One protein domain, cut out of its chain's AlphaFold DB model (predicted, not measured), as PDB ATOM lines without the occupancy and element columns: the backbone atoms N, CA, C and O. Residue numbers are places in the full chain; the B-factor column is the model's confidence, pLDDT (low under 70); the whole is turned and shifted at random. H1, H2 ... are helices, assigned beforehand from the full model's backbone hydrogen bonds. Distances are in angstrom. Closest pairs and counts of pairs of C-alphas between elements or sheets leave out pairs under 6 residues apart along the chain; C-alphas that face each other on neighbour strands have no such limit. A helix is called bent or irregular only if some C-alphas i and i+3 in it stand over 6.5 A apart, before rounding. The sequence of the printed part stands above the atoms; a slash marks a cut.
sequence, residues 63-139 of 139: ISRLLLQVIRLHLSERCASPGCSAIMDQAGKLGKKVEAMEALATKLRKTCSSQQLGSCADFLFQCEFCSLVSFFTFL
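Overview. This is residues 63 to 139 of the 139 residues of an uncharacterized protein of Ancylostoma caninum (UniProt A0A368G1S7). A long helical hairpin, in which H3 folds back alongside the much longer H2, has a shorter helix, H1, set crosswise at the beginning of H2, so that H1 and H2 make an L-shaped corner. The last turn of H3 points back toward H1. The printed part has 77 residues with three named helices, in the order H1, H2, H3, and no named strand; its class is all helix. It is only just loose, close to extended, with a radius of gyration of the C-alphas of 16.8 A, and spans 51 by 23 by 14 A.

Along the chain. H1 is residues 63 to 76, 20.1 A from first to last C-alpha, and begins with C-alpha 63 at (140.396, 118.991, 160.582). H2 is residues 82 to 114, 48.5 A long, from C-alpha 82 at (140.960, 140.289, 155.225). H3 is residues 120 to 138, 28.7 A long, and ends with C-alpha 138 at (136.917, 121.997, 146.881). H3 is neither bent nor irregular, but only just: C-alphas 120 and 123 are 6.3 A apart.

Arrangement. H1 touches H2 with residues 71 to 75 alone, and H2 touches H1 with residues 84 to 88 alone; their closest C-alphas, of Leu 75 and Cys 84, are 5.9 A apart. Their lines are about perpendicular, at 88 degrees. H2 and H3 form a helical hairpin and touch, with a shallow tilt of 21 degrees, opposite ways; their closest C-alphas, of Leu 108 and Ala 121, are 7.0 A apart. H1 and H3 are close but not clearly touching, with the closest C-alphas, of Leu 68 and Phe 138, 7.4 A apart. In H1 and H2 every O i to N i+4 pair is within hydrogen-bond range; in H3, 11 of 15 are.

Size, cuts and confidence. The C-alphas farthest apart, of Ser 81 and Gln 116, are 51.5 A apart. The printed part has no cut, and both links are tight, with 5 residues each. The mean pLDDT of the printed part is 72.9; residue 63, residue 113 and residues 116 to 139 are under 70.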
ATOM      1  N   ILE A  63     140.273 117.572 160.213       62.94
ATOM      2  CA  ILE A  63     140.396 118.991 160.582       62.94
ATOM      3  C   ILE A  63     140.603 119.847 159.327       62.94
ATOM      4  O   ILE A  63     139.934 120.864 159.166       62.94
ATOM      5  N   SER A  64     141.453 119.394 158.398       73.00
ATOM      6  CA  SER A  64     141.658 120.063 157.107       73.00
ATOM      7  C   SER A  64     140.351 120.189 156.310       73.00
ATOM      8  O   SER A  64     140.010 121.273 155.841       73.00
ATOM      9  N   ARG A  65     139.545 119.118 156.235       76.19
ATOM     10  CA  ARG A  65     138.262 119.129 155.507       76.19
ATOM     11  C   ARG A  65     137.230 120.090 156.109       76.19
ATOM     12  O   ARG A  65     136.574 120.808 155.359       76.19
ATOM     13  N   LEU A  66     137.075 120.098 157.433       74.44
ATOM     14  CA  LEU A  66     136.156 121.010 158.131       74.44
ATOM     15  C   LEU A  66     136.567 122.471 157.932       74.44
ATOM     16  O   LEU A  66     135.722 123.316 157.646       74.44
ATOM     17  N   LEU A  67     137.868 122.759 158.016       78.12
ATOM     18  CA  LEU A  67     138.402 124.095 157.779       78.12
ATOM     19  C   LEU A  67     138.097 124.578 156.353       78.12
ATOM     20  O   LEU A  67     137.634 125.701 156.178       78.12
ATOM     21  N   LEU A  68     138.283 123.717 155.346       78.00
ATOM     22  CA  LEU A  68     137.927 124.013 153.954       78.00
ATOM     23  C   LEU A  68     136.432 124.323 153.784       78.00
ATOM     24  O   LEU A  68     136.084 125.286 153.108       78.00
ATOM     25  N   GLN A  69     135.543 123.567 154.436       77.69
ATOM     26  CA  GLN A  69     134.098 123.828 154.384       77.69
ATOM     27  C   GLN A  69     133.717 125.177 155.011       77.69
ATOM     28  O   GLN A  69     132.874 125.890 154.467       77.69
ATOM     29  N   VAL A  70     134.348 125.542 156.131       75.19
ATOM     30  CA  VAL A  70     134.126 126.836 156.796       75.19
ATOM     31  C   VAL A  70     134.646 127.986 155.936       75.19
ATOM     32  O   VAL A  70     133.944 128.980 155.755       75.19
ATOM     33  N   ILE A  71     135.843 127.840 155.360       76.81
ATOM     34  CA  ILE A  71     136.403 128.819 154.421       76.81
ATOM     35  C   ILE A  71     135.440 129.013 153.244       76.81
ATOM     36  O   ILE A  71     135.073 130.148 152.951       76.81
ATOM     37  N   ARG A  72     134.948 127.930 152.632       74.56
ATOM     38  CA  ARG A  72     133.986 127.990 151.524       74.56
ATOM     39  C   ARG A  72     132.721 128.770 151.877       74.56
ATOM     40  O   ARG A  72     132.296 129.624 151.100       74.56
ATOM     41  N   LEU A  73     132.129 128.496 153.042       75.00
ATOM     42  CA  LEU A  73     130.932 129.206 153.498       75.00
ATOM     43  C   LEU A  73     131.200 130.715 153.583       75.00
ATOM     44  O   LEU A  73     130.478 131.509 152.983       75.00
ATOM     45  N   HIS A  74     132.308 131.106 154.214       71.88
ATOM     46  CA  HIS A  74     132.686 132.513 154.322       71.88
ATOM     47  C   HIS A  74     132.969 133.173 152.965       71.88
ATOM     48  O   HIS A  74     132.593 134.328 152.756       71.88
ATOM     49  N   LEU A  75     133.592 132.464 152.022       72.69
ATOM     50  CA  LEU A  75     133.832 132.993 150.675       72.69
ATOM     51  C   LEU A  75     132.518 133.166 149.897       72.69
ATOM     52  O   LEU A  75     132.334 134.189 149.236       72.69
ATOM     53  N   SER A  76     131.577 132.222 150.018       74.31
ATOM     54  CA  SER A  76     130.263 132.309 149.361       74.31
ATOM     55  C   SER A  76     129.405 133.470 149.865       74.31
ATOM     56  O   SER A  76     128.699 134.103 149.082       74.31
ATOM     57  N   GLU A  77     129.526 133.811 151.147       76.06
ATOM     58  CA  GLU A  77     128.789 134.907 151.782       76.06
ATOM     59  C   GLU A  77     129.440 136.281 151.542       76.06
ATOM     60  O   GLU A  77     128.996 137.283 152.099       76.06
ATOM     61  N   ARG A  78     130.492 136.352 150.706       71.12
ATOM     62  CA  ARG A  78     131.323 137.551 150.501       71.12
ATOM     63  C   ARG A  78     131.801 138.137 151.830       71.12
ATOM     64  O   ARG A  78     131.684 139.337 152.079       71.12
ATOM     65  N   CYS A  79     132.338 137.275 152.692       77.69
ATOM     66  CA  CYS A  79     132.875 137.683 153.980       77.69
ATOM     67  C   CYS A  79     133.914 138.803 153.804       77.69
ATOM     68  O   CYS A  79     134.893 138.653 153.074       77.69
ATOM     69  N   ALA A  80     133.722 139.910 154.526       77.69
ATOM     70  CA  ALA A  80     134.604 141.077 154.500       77.69
ATOM     71  C   ALA A  80     135.899 140.892 155.317       77.69
ATOM     72  O   ALA A  80     136.631 141.854 155.550       77.69
ATOM     73  N   SER A  81     136.186 139.675 155.797       83.38
ATOM     74  CA  SER A  81     137.427 139.426 156.528       83.38
ATOM     75  C   SER A  81     138.637 139.554 155.588       83.38
ATOM     76  O   SER A  81     138.584 139.081 154.448       83.38
ATOM     77  N   PRO A  82     139.761 140.135 156.050       79.44
ATOM     78  CA  PRO A  82     140.960 140.289 155.225       79.44
ATOM     79  C   PRO A  82     141.471 138.964 154.640       79.44
ATOM     80  O   PRO A  82     141.909 138.919 153.492       79.44
ATOM     81  N   GLY A  83     141.359 137.869 155.403       79.25
ATOM     82  CA  GLY A  83     141.736 136.530 154.949       79.25
ATOM     83  C   GLY A  83     140.848 136.012 153.814       79.25
ATOM     84  O   GLY A  83     141.365 135.522 152.814       79.25
ATOM     85  N   CYS A  84     139.525 136.172 153.920       79.25
ATOM     86  CA  CYS A  84     138.607 135.757 152.856       79.25
ATOM     87  C   CYS A  84     138.793 136.598 151.591       79.25
ATOM     88  O   CYS A  84     138.815 136.048 150.495       79.25
ATOM     89  N   SER A  85     138.999 137.910 151.732       81.44
ATOM     90  CA  SER A  85     139.248 138.792 150.588       81.44
ATOM     91  C   SER A  85     140.521 138.403 149.830       81.44
ATOM     92  O   SER A  85     140.497 138.293 148.608       81.44
ATOM     93  N   ALA A  86     141.608 138.091 150.545       84.19
ATOM     94  CA  ALA A  86     142.849 137.627 149.926       84.19
ATOM     95  C   ALA A  86     142.675 136.293 149.175       84.19
ATOM     96  O   ALA A  86     143.224 136.121 148.085       84.19
ATOM     97  N   ILE A  87     141.895 135.356 149.729       83.38
ATOM     98  CA  ILE A  87     141.598 134.077 149.068       83.38
ATOM     99  C   ILE A  87     140.718 134.297 147.830       83.38
ATOM    100  O   ILE A  87     141.015 133.728 146.780       83.38
ATOM    101  N   MET A  88     139.692 135.155 147.901       81.00
ATOM    102  CA  MET A  88     138.860 135.508 146.741       81.00
ATOM    103  C   MET A  88     139.687 136.144 145.618       81.00
ATOM    104  O   MET A  88     139.521 135.780 144.453       81.00
ATOM    105  N   ASP A  89     140.624 137.033 145.948       84.69
ATOM    106  CA  ASP A  89     141.518 137.651 144.964       84.69
ATOM    107  C   ASP A  89     142.432 136.619 144.292       84.69
ATOM    108  O   ASP A  89     142.646 136.660 143.075       84.69
ATOM    109  N   GLN A  90     142.978 135.673 145.063       83.69
ATOM    110  CA  GLN A  90     143.785 134.581 144.517       83.69
ATOM    111  C   GLN A  90     142.953 133.638 143.644       83.69
ATOM    112  O   GLN A  90     143.390 133.293 142.545       83.69
ATOM    113  N   ALA A  91     141.741 133.284 144.075       81.62
ATOM    114  CA  ALA A  91     140.809 132.481 143.294       81.62
ATOM    115  C   ALA A  91     140.438 133.179 141.975       81.62
ATOM    116  O   ALA A  91     140.470 132.555 140.917       81.62
ATOM    117  N   GLY A  92     140.189 134.493 142.003       82.19
ATOM    118  CA  GLY A  92     139.913 135.289 140.806       82.19
ATOM    119  C   GLY A  92     141.095 135.348 139.832       82.19
ATOM    120  O   GLY A  92     140.912 135.221 138.620       82.19
ATOM    121  N   LYS A  93     142.329 135.487 140.337       86.62
ATOM    122  CA  LYS A  93     143.549 135.411 139.509       86.62
ATOM    123  C   LYS A  93     143.712 134.036 138.872       86.62
ATOM    124  O   LYS A  93     144.039 133.941 137.689       86.62
ATOM    125  N   LEU A  94     143.475 132.982 139.646       80.19
ATOM    126  CA  LEU A  94     143.583 131.613 139.170       80.19
ATOM    127  C   LEU A  94     142.493 131.298 138.129       80.19
ATOM    128  O   LEU A  94     142.801 130.669 137.122       80.19
ATOM    129  N   GLY A  95     141.276 131.829 138.285       81.69
ATOM    130  CA  GLY A  95     140.197 131.702 137.299       81.69
ATOM    131  C   GLY A  95     140.576 132.264 135.924       81.69
ATOM    132  O   GLY A  95     140.424 131.581 134.917       81.69
ATOM    133  N   LYS A  96     141.197 133.451 135.879       85.19
ATOM    134  CA  LYS A  96     141.717 134.034 134.624       85.19
ATOM    135  C   LYS A  96     142.794 133.164 133.971       85.19
ATOM    136  O   LYS A  96     142.876 133.082 132.748       85.19
ATOM    137  N   LYS A  97     143.639 132.510 134.780       85.06
ATOM    138  CA  LYS A  97     144.665 131.584 134.281       85.06
ATOM    139  C   LYS A  97     144.032 130.328 133.675       85.06
ATOM    140  O   LYS A  97     144.481 129.888 132.620       85.06
ATOM    141  N   VAL A  98     142.993 129.786 134.311       83.38
ATOM    142  CA  VAL A  98     142.228 128.643 133.791       83.38
ATOM    143  C   VAL A  98     141.562 128.995 132.462       83.38
ATOM    144  O   VAL A  98     141.700 128.240 131.505       83.38
ATOM    145  N   GLU A  99     140.936 130.166 132.360       85.00
ATOM    146  CA  GLU A  99     140.321 130.645 131.116       85.00
ATOM    147  C   GLU A  99     141.354 130.787 129.980       85.00
ATOM    148  O   GLU A  99     141.138 130.327 128.858       85.00
ATOM    149  N   ALA A 100     142.534 131.346 130.275       87.81
ATOM    150  CA  ALA A 100     143.626 131.436 129.306       87.81
ATOM    151  C   ALA A 100     144.139 130.048 128.870       87.81
ATOM    152  O   ALA A 100     144.405 129.827 127.687       87.81
ATOM    153  N   MET A 101     144.251 129.103 129.807       81.94
ATOM    154  CA  MET A 101     144.606 127.714 129.509       81.94
ATOM    155  C   MET A 101     143.553 127.030 128.632       81.94
ATOM    156  O   MET A 101     143.916 126.348 127.678       81.94
ATOM    157  N   GLU A 102     142.265 127.238 128.895       84.88
ATOM    158  CA  GLU A 102     141.175 126.692 128.081       84.88
ATOM    159  C   GLU A 102     141.181 127.267 126.653       84.88
ATOM    160  O   GLU A 102     140.996 126.537 125.668       84.88
ATOM    161  N   ALA A 103     141.469 128.563 126.511       86.44
ATOM    162  CA  ALA A 103     141.638 129.204 125.212       86.44
ATOM    163  C   ALA A 103     142.834 128.618 124.437       86.44
ATOM    164  O   ALA A 103     142.717 128.316 123.243       86.44
ATOM    165  N   LEU A 104     143.968 128.395 125.112       83.06
ATOM    166  CA  LEU A 104     145.142 127.738 124.530       83.06
ATOM    167  C   LEU A 104     144.845 126.290 124.130       83.06
ATOM    168  O   LEU A 104     145.170 125.905 123.008       83.06
ATOM    169  N   ALA A 105     144.171 125.518 124.985       81.44
ATOM    170  CA  ALA A 105     143.745 124.151 124.688       81.44
ATOM    171  C   ALA A 105     142.861 124.107 123.439       81.44
ATOM    172  O   ALA A 105     143.036 123.284 122.544       81.44
ATOM    173  N   THR A 106     141.916 125.038 123.338       84.38
ATOM    174  CA  THR A 106     141.014 125.138 122.189       84.38
ATOM    175  C   THR A 106     141.763 125.505 120.911       84.38
ATOM    176  O   THR A 106     141.467 124.958 119.847       84.38
ATOM    177  N   LYS A 107     142.769 126.380 120.998       84.56
ATOM    178  CA  LYS A 107     143.638 126.710 119.865       84.56
ATOM    179  C   LYS A 107     144.493 125.512 119.441       84.56
ATOM    180  O   LYS A 107     144.548 125.214 118.252       84.56
ATOM    181  N   LEU A 108     145.094 124.801 120.394       81.38
ATOM    182  CA  LEU A 108     145.877 123.586 120.154       81.38
ATOM    183  C   LEU A 108     145.037 122.496 119.492       81.38
ATOM    184  O   LEU A 108     145.450 121.975 118.463       81.38
ATOM    185  N   ARG A 109     143.828 122.220 120.001       81.06
ATOM    186  CA  ARG A 109     142.899 121.256 119.392       81.06
ATOM    187  C   ARG A 109     142.602 121.602 117.934       81.06
ATOM    188  O   ARG A 109     142.725 120.738 117.076       81.06
ATOM    189  N   LYS A 110     142.308 122.872 117.625       81.25
ATOM    190  CA  LYS A 110     142.078 123.327 116.239       81.25
ATOM    191  C   LYS A 110     143.301 123.104 115.342       81.25
ATOM    192  O   LYS A 110     143.154 122.592 114.234       81.25
ATOM    193  N   THR A 111     144.499 123.442 115.821       78.38
ATOM    194  CA  THR A 111     145.748 123.230 115.072       78.38
ATOM    195  C   THR A 111     146.043 121.739 114.872       78.38
ATOM    196  O   THR A 111     146.330 121.318 113.755       78.38
ATOM    197  N   CYS A 112     145.900 120.910 115.905       73.19
ATOM    198  CA  CYS A 112     146.116 119.465 115.823       73.19
ATOM    199  C   CYS A 112     145.102 118.772 114.905       73.19
ATOM    200  O   CYS A 112     145.501 117.916 114.117       73.19
ATOM    201  N   SER A 113     143.825 119.175 114.926       69.62
ATOM    202  CA  SER A 113     142.819 118.687 113.974       69.62
ATOM    203  C   SER A 113     143.162 119.065 112.531       69.62
ATOM    204  O   SER A 113     142.948 118.261 111.630       69.62
ATOM    205  N   SER A 114     143.744 120.249 112.305       71.56
ATOM    206  CA  SER A 114     144.214 120.657 110.972       71.56
ATOM    207  C   SER A 114     145.484 119.926 110.511       71.56
ATOM    208  O   SER A 114     145.734 119.847 109.313       71.56
ATOM    209  N   GLN A 115     146.261 119.367 111.445       70.50
ATOM    210  CA  GLN A 115     147.537 118.688 111.184       70.50
ATOM    211  C   GLN A 115     147.489 117.158 111.391       70.50
ATOM    212  O   GLN A 115     148.532 116.517 111.331       70.50
ATOM    213  N   GLN A 116     146.316 116.555 111.646       61.22
ATOM    214  CA  GLN A 116     146.156 115.119 111.974       61.22
ATOM    215  C   GLN A 116     147.051 114.609 113.134       61.22
ATOM    216  O   GLN A 116     147.309 113.415 113.261       61.22
ATOM    217  N   LEU A 117     147.482 115.489 114.041       60.22
ATOM    218  CA  LEU A 117     148.257 115.140 115.242       60.22
ATOM    219  C   LEU A 117     147.299 114.827 116.405       60.22
ATOM    220  O   LEU A 117     147.195 115.575 117.373       60.22
ATOM    221  N   GLY A 118     146.525 113.753 116.262       54.44
ATOM    222  CA  GLY A 118     145.319 113.482 117.057       54.44
ATOM    223  C   GLY A 118     145.488 112.812 118.427       54.44
ATOM    224  O   GLY A 118     144.564 112.122 118.836       54.44
ATOM    225  N   SER A 119     146.615 112.935 119.138       57.50
ATOM    226  CA  SER A 119     146.749 112.220 120.430       57.50
ATOM    227  C   SER A 119     147.558 112.898 121.537       57.50
ATOM    228  O   SER A 119     147.342 112.589 122.707       57.50
ATOM    229  N   CYS A 120     148.468 113.826 121.226       53.53
ATOM    230  CA  CYS A 120     149.407 114.334 122.237       53.53
ATOM    231  C   CYS A 120     148.848 115.506 123.074       53.53
ATOM    232  O   CYS A 120     149.225 115.683 124.230       53.53
ATOM    233  N   ALA A 121     147.924 116.300 122.521       57.19
ATOM    234  CA  ALA A 121     147.427 117.516 123.177       57.19
ATOM    235  C   ALA A 121     146.338 117.260 124.237       57.19
ATOM    236  O   ALA A 121     146.240 118.017 125.202       57.19
ATOM    237  N   ASP A 122     145.539 116.201 124.087       58.84
ATOM    238  CA  ASP A 122     144.373 115.967 124.949       58.84
ATOM    239  C   ASP A 122     144.753 115.379 126.322       58.84
ATOM    240  O   ASP A 122     144.154 115.730 127.339       58.84
ATOM    241  N   PHE A 123     145.802 114.548 126.394       57.03
ATOM    242  CA  PHE A 123     146.184 113.848 127.630       57.03
ATOM    243  C   PHE A 123     146.879 114.747 128.667       57.03
ATOM    244  O   PHE A 123     146.593 114.652 129.862       57.03
ATOM    245  N   LEU A 124     147.771 115.643 128.226       58.00
ATOM    246  CA  LEU A 124     148.478 116.567 129.126       58.00
ATOM    247  C   LEU A 124     147.526 117.607 129.731       58.00
ATOM    248  O   LEU A 124     147.641 117.944 130.908       58.00
ATOM    249  N   PHE A 125     146.534 118.058 128.959       60.66
ATOM    250  CA  PHE A 125     145.557 119.036 129.429       60.66
ATOM    251  C   PHE A 125     144.559 118.446 130.419       60.66
ATOM    252  O   PHE A 125     144.213 119.100 131.400       60.66
ATOM    253  N   GLN A 126     144.107 117.212 130.201       64.62
ATOM    254  CA  GLN A 126     143.078 116.621 131.050       64.62
ATOM    255  C   GLN A 126     143.554 116.401 132.492       64.62
ATOM    256  O   GLN A 126     142.756 116.536 133.415       64.62
ATOM    257  N   CYS A 127     144.848 116.144 132.705       58.97
ATOM    258  CA  CYS A 127     145.406 115.929 134.041       58.97
ATOM    259  C   CYS A 127     145.518 117.237 134.850       58.97
ATOM    260  O   CYS A 127     145.039 117.310 135.985       58.97
ATOM    261  N   GLU A 128     146.073 118.302 134.259       59.38
ATOM    262  CA  GLU A 128     146.197 119.593 134.952       59.38
ATOM    263  C   GLU A 128     144.841 120.273 135.163       59.38
ATOM    264  O   GLU A 128     144.584 120.826 136.235       59.38
ATOM    265  N   PHE A 129     143.938 120.185 134.180       64.94
ATOM    266  CA  PHE A 129     142.610 120.785 134.284       64.94
ATOM    267  C   PHE A 129     141.738 120.056 135.314       64.94
ATOM    268  O   PHE A 129     141.050 120.716 136.086       64.94
ATOM    269  N   CYS A 130     141.815 118.718 135.415       62.22
ATOM    270  CA  CYS A 130     141.131 117.980 136.485       62.22
ATOM    271  C   CYS A 130     141.616 118.401 137.872       62.22
ATOM    272  O   CYS A 130     140.800 118.552 138.780       62.22
ATOM    273  N   SER A 131     142.925 118.596 138.048       60.22
ATOM    274  CA  SER A 131     143.497 118.995 139.337       60.22
ATOM    275  C   SER A 131     143.060 120.414 139.729       60.22
ATOM    276  O   SER A 131     142.617 120.640 140.855       60.22
ATOM    277  N   LEU A 132     143.070 121.351 138.775       63.03
ATOM    278  CA  LEU A 132     142.596 122.725 138.967       63.03
ATOM    279  C   LEU A 132     141.090 122.798 139.233       63.03
ATOM    280  O   LEU A 132     140.674 123.426 140.202       63.03
ATOM    281  N   VAL A 133     140.264 122.136 138.421       62.75
ATOM    282  CA  VAL A 133     138.806 122.107 138.615       62.75
ATOM    283  C   VAL A 133     138.448 121.424 139.930       62.75
ATOM    284  O   VAL A 133     137.570 121.909 140.638       62.75
ATOM    285  N   SER A 134     139.155 120.357 140.313       61.34
ATOM    286  CA  SER A 134     138.985 119.743 141.633       61.34
ATOM    287  C   SER A 134     139.319 120.744 142.733       61.34
ATOM    288  O   SER A 134     138.497 120.953 143.616       61.34
ATOM    289  N   PHE A 135     140.459 121.433 142.651       60.25
ATOM    290  CA  PHE A 135     140.847 122.461 143.618       60.25
ATOM    291  C   PHE A 135     139.782 123.562 143.759       60.25
ATOM    292  O   PHE A 135     139.417 123.909 144.877       60.25
ATOM    293  N   PHE A 136     139.210 124.038 142.651       57.41
ATOM    294  CA  PHE A 136     138.115 125.018 142.669       57.41
ATOM    295  C   PHE A 136     136.777 124.462 143.155       57.41
ATOM    296  O   PHE A 136     135.995 125.204 143.729       57.41
ATOM    297  N   THR A 137     136.500 123.181 142.928       59.50
ATOM    298  CA  THR A 137     135.286 122.519 143.432       59.50
ATOM    299  C   THR A 137     135.388 122.246 144.940       59.50
ATOM    300  O   THR A 137     134.369 122.137 145.628       59.50
ATOM    301  N   PHE A 138     136.617 122.121 145.454       52.00
ATOM    302  CA  PHE A 138     136.917 121.997 146.881       52.00
ATOM    303  C   PHE A 138     136.971 123.350 147.621       52.00
ATOM    304  O   PHE A 138     136.777 123.341 148.838       52.00
ATOM    305  N   LEU A 139     137.202 124.469 146.920       52.47
ATOM    306  CA  LEU A 139     137.090 125.851 147.430       52.47
ATOM    307  C   LEU A 139     135.632 126.328 147.518       52.47
ATOM    308  O   LEU A 139     135.370 127.171 148.404       52.47
TER     309      LEU A 139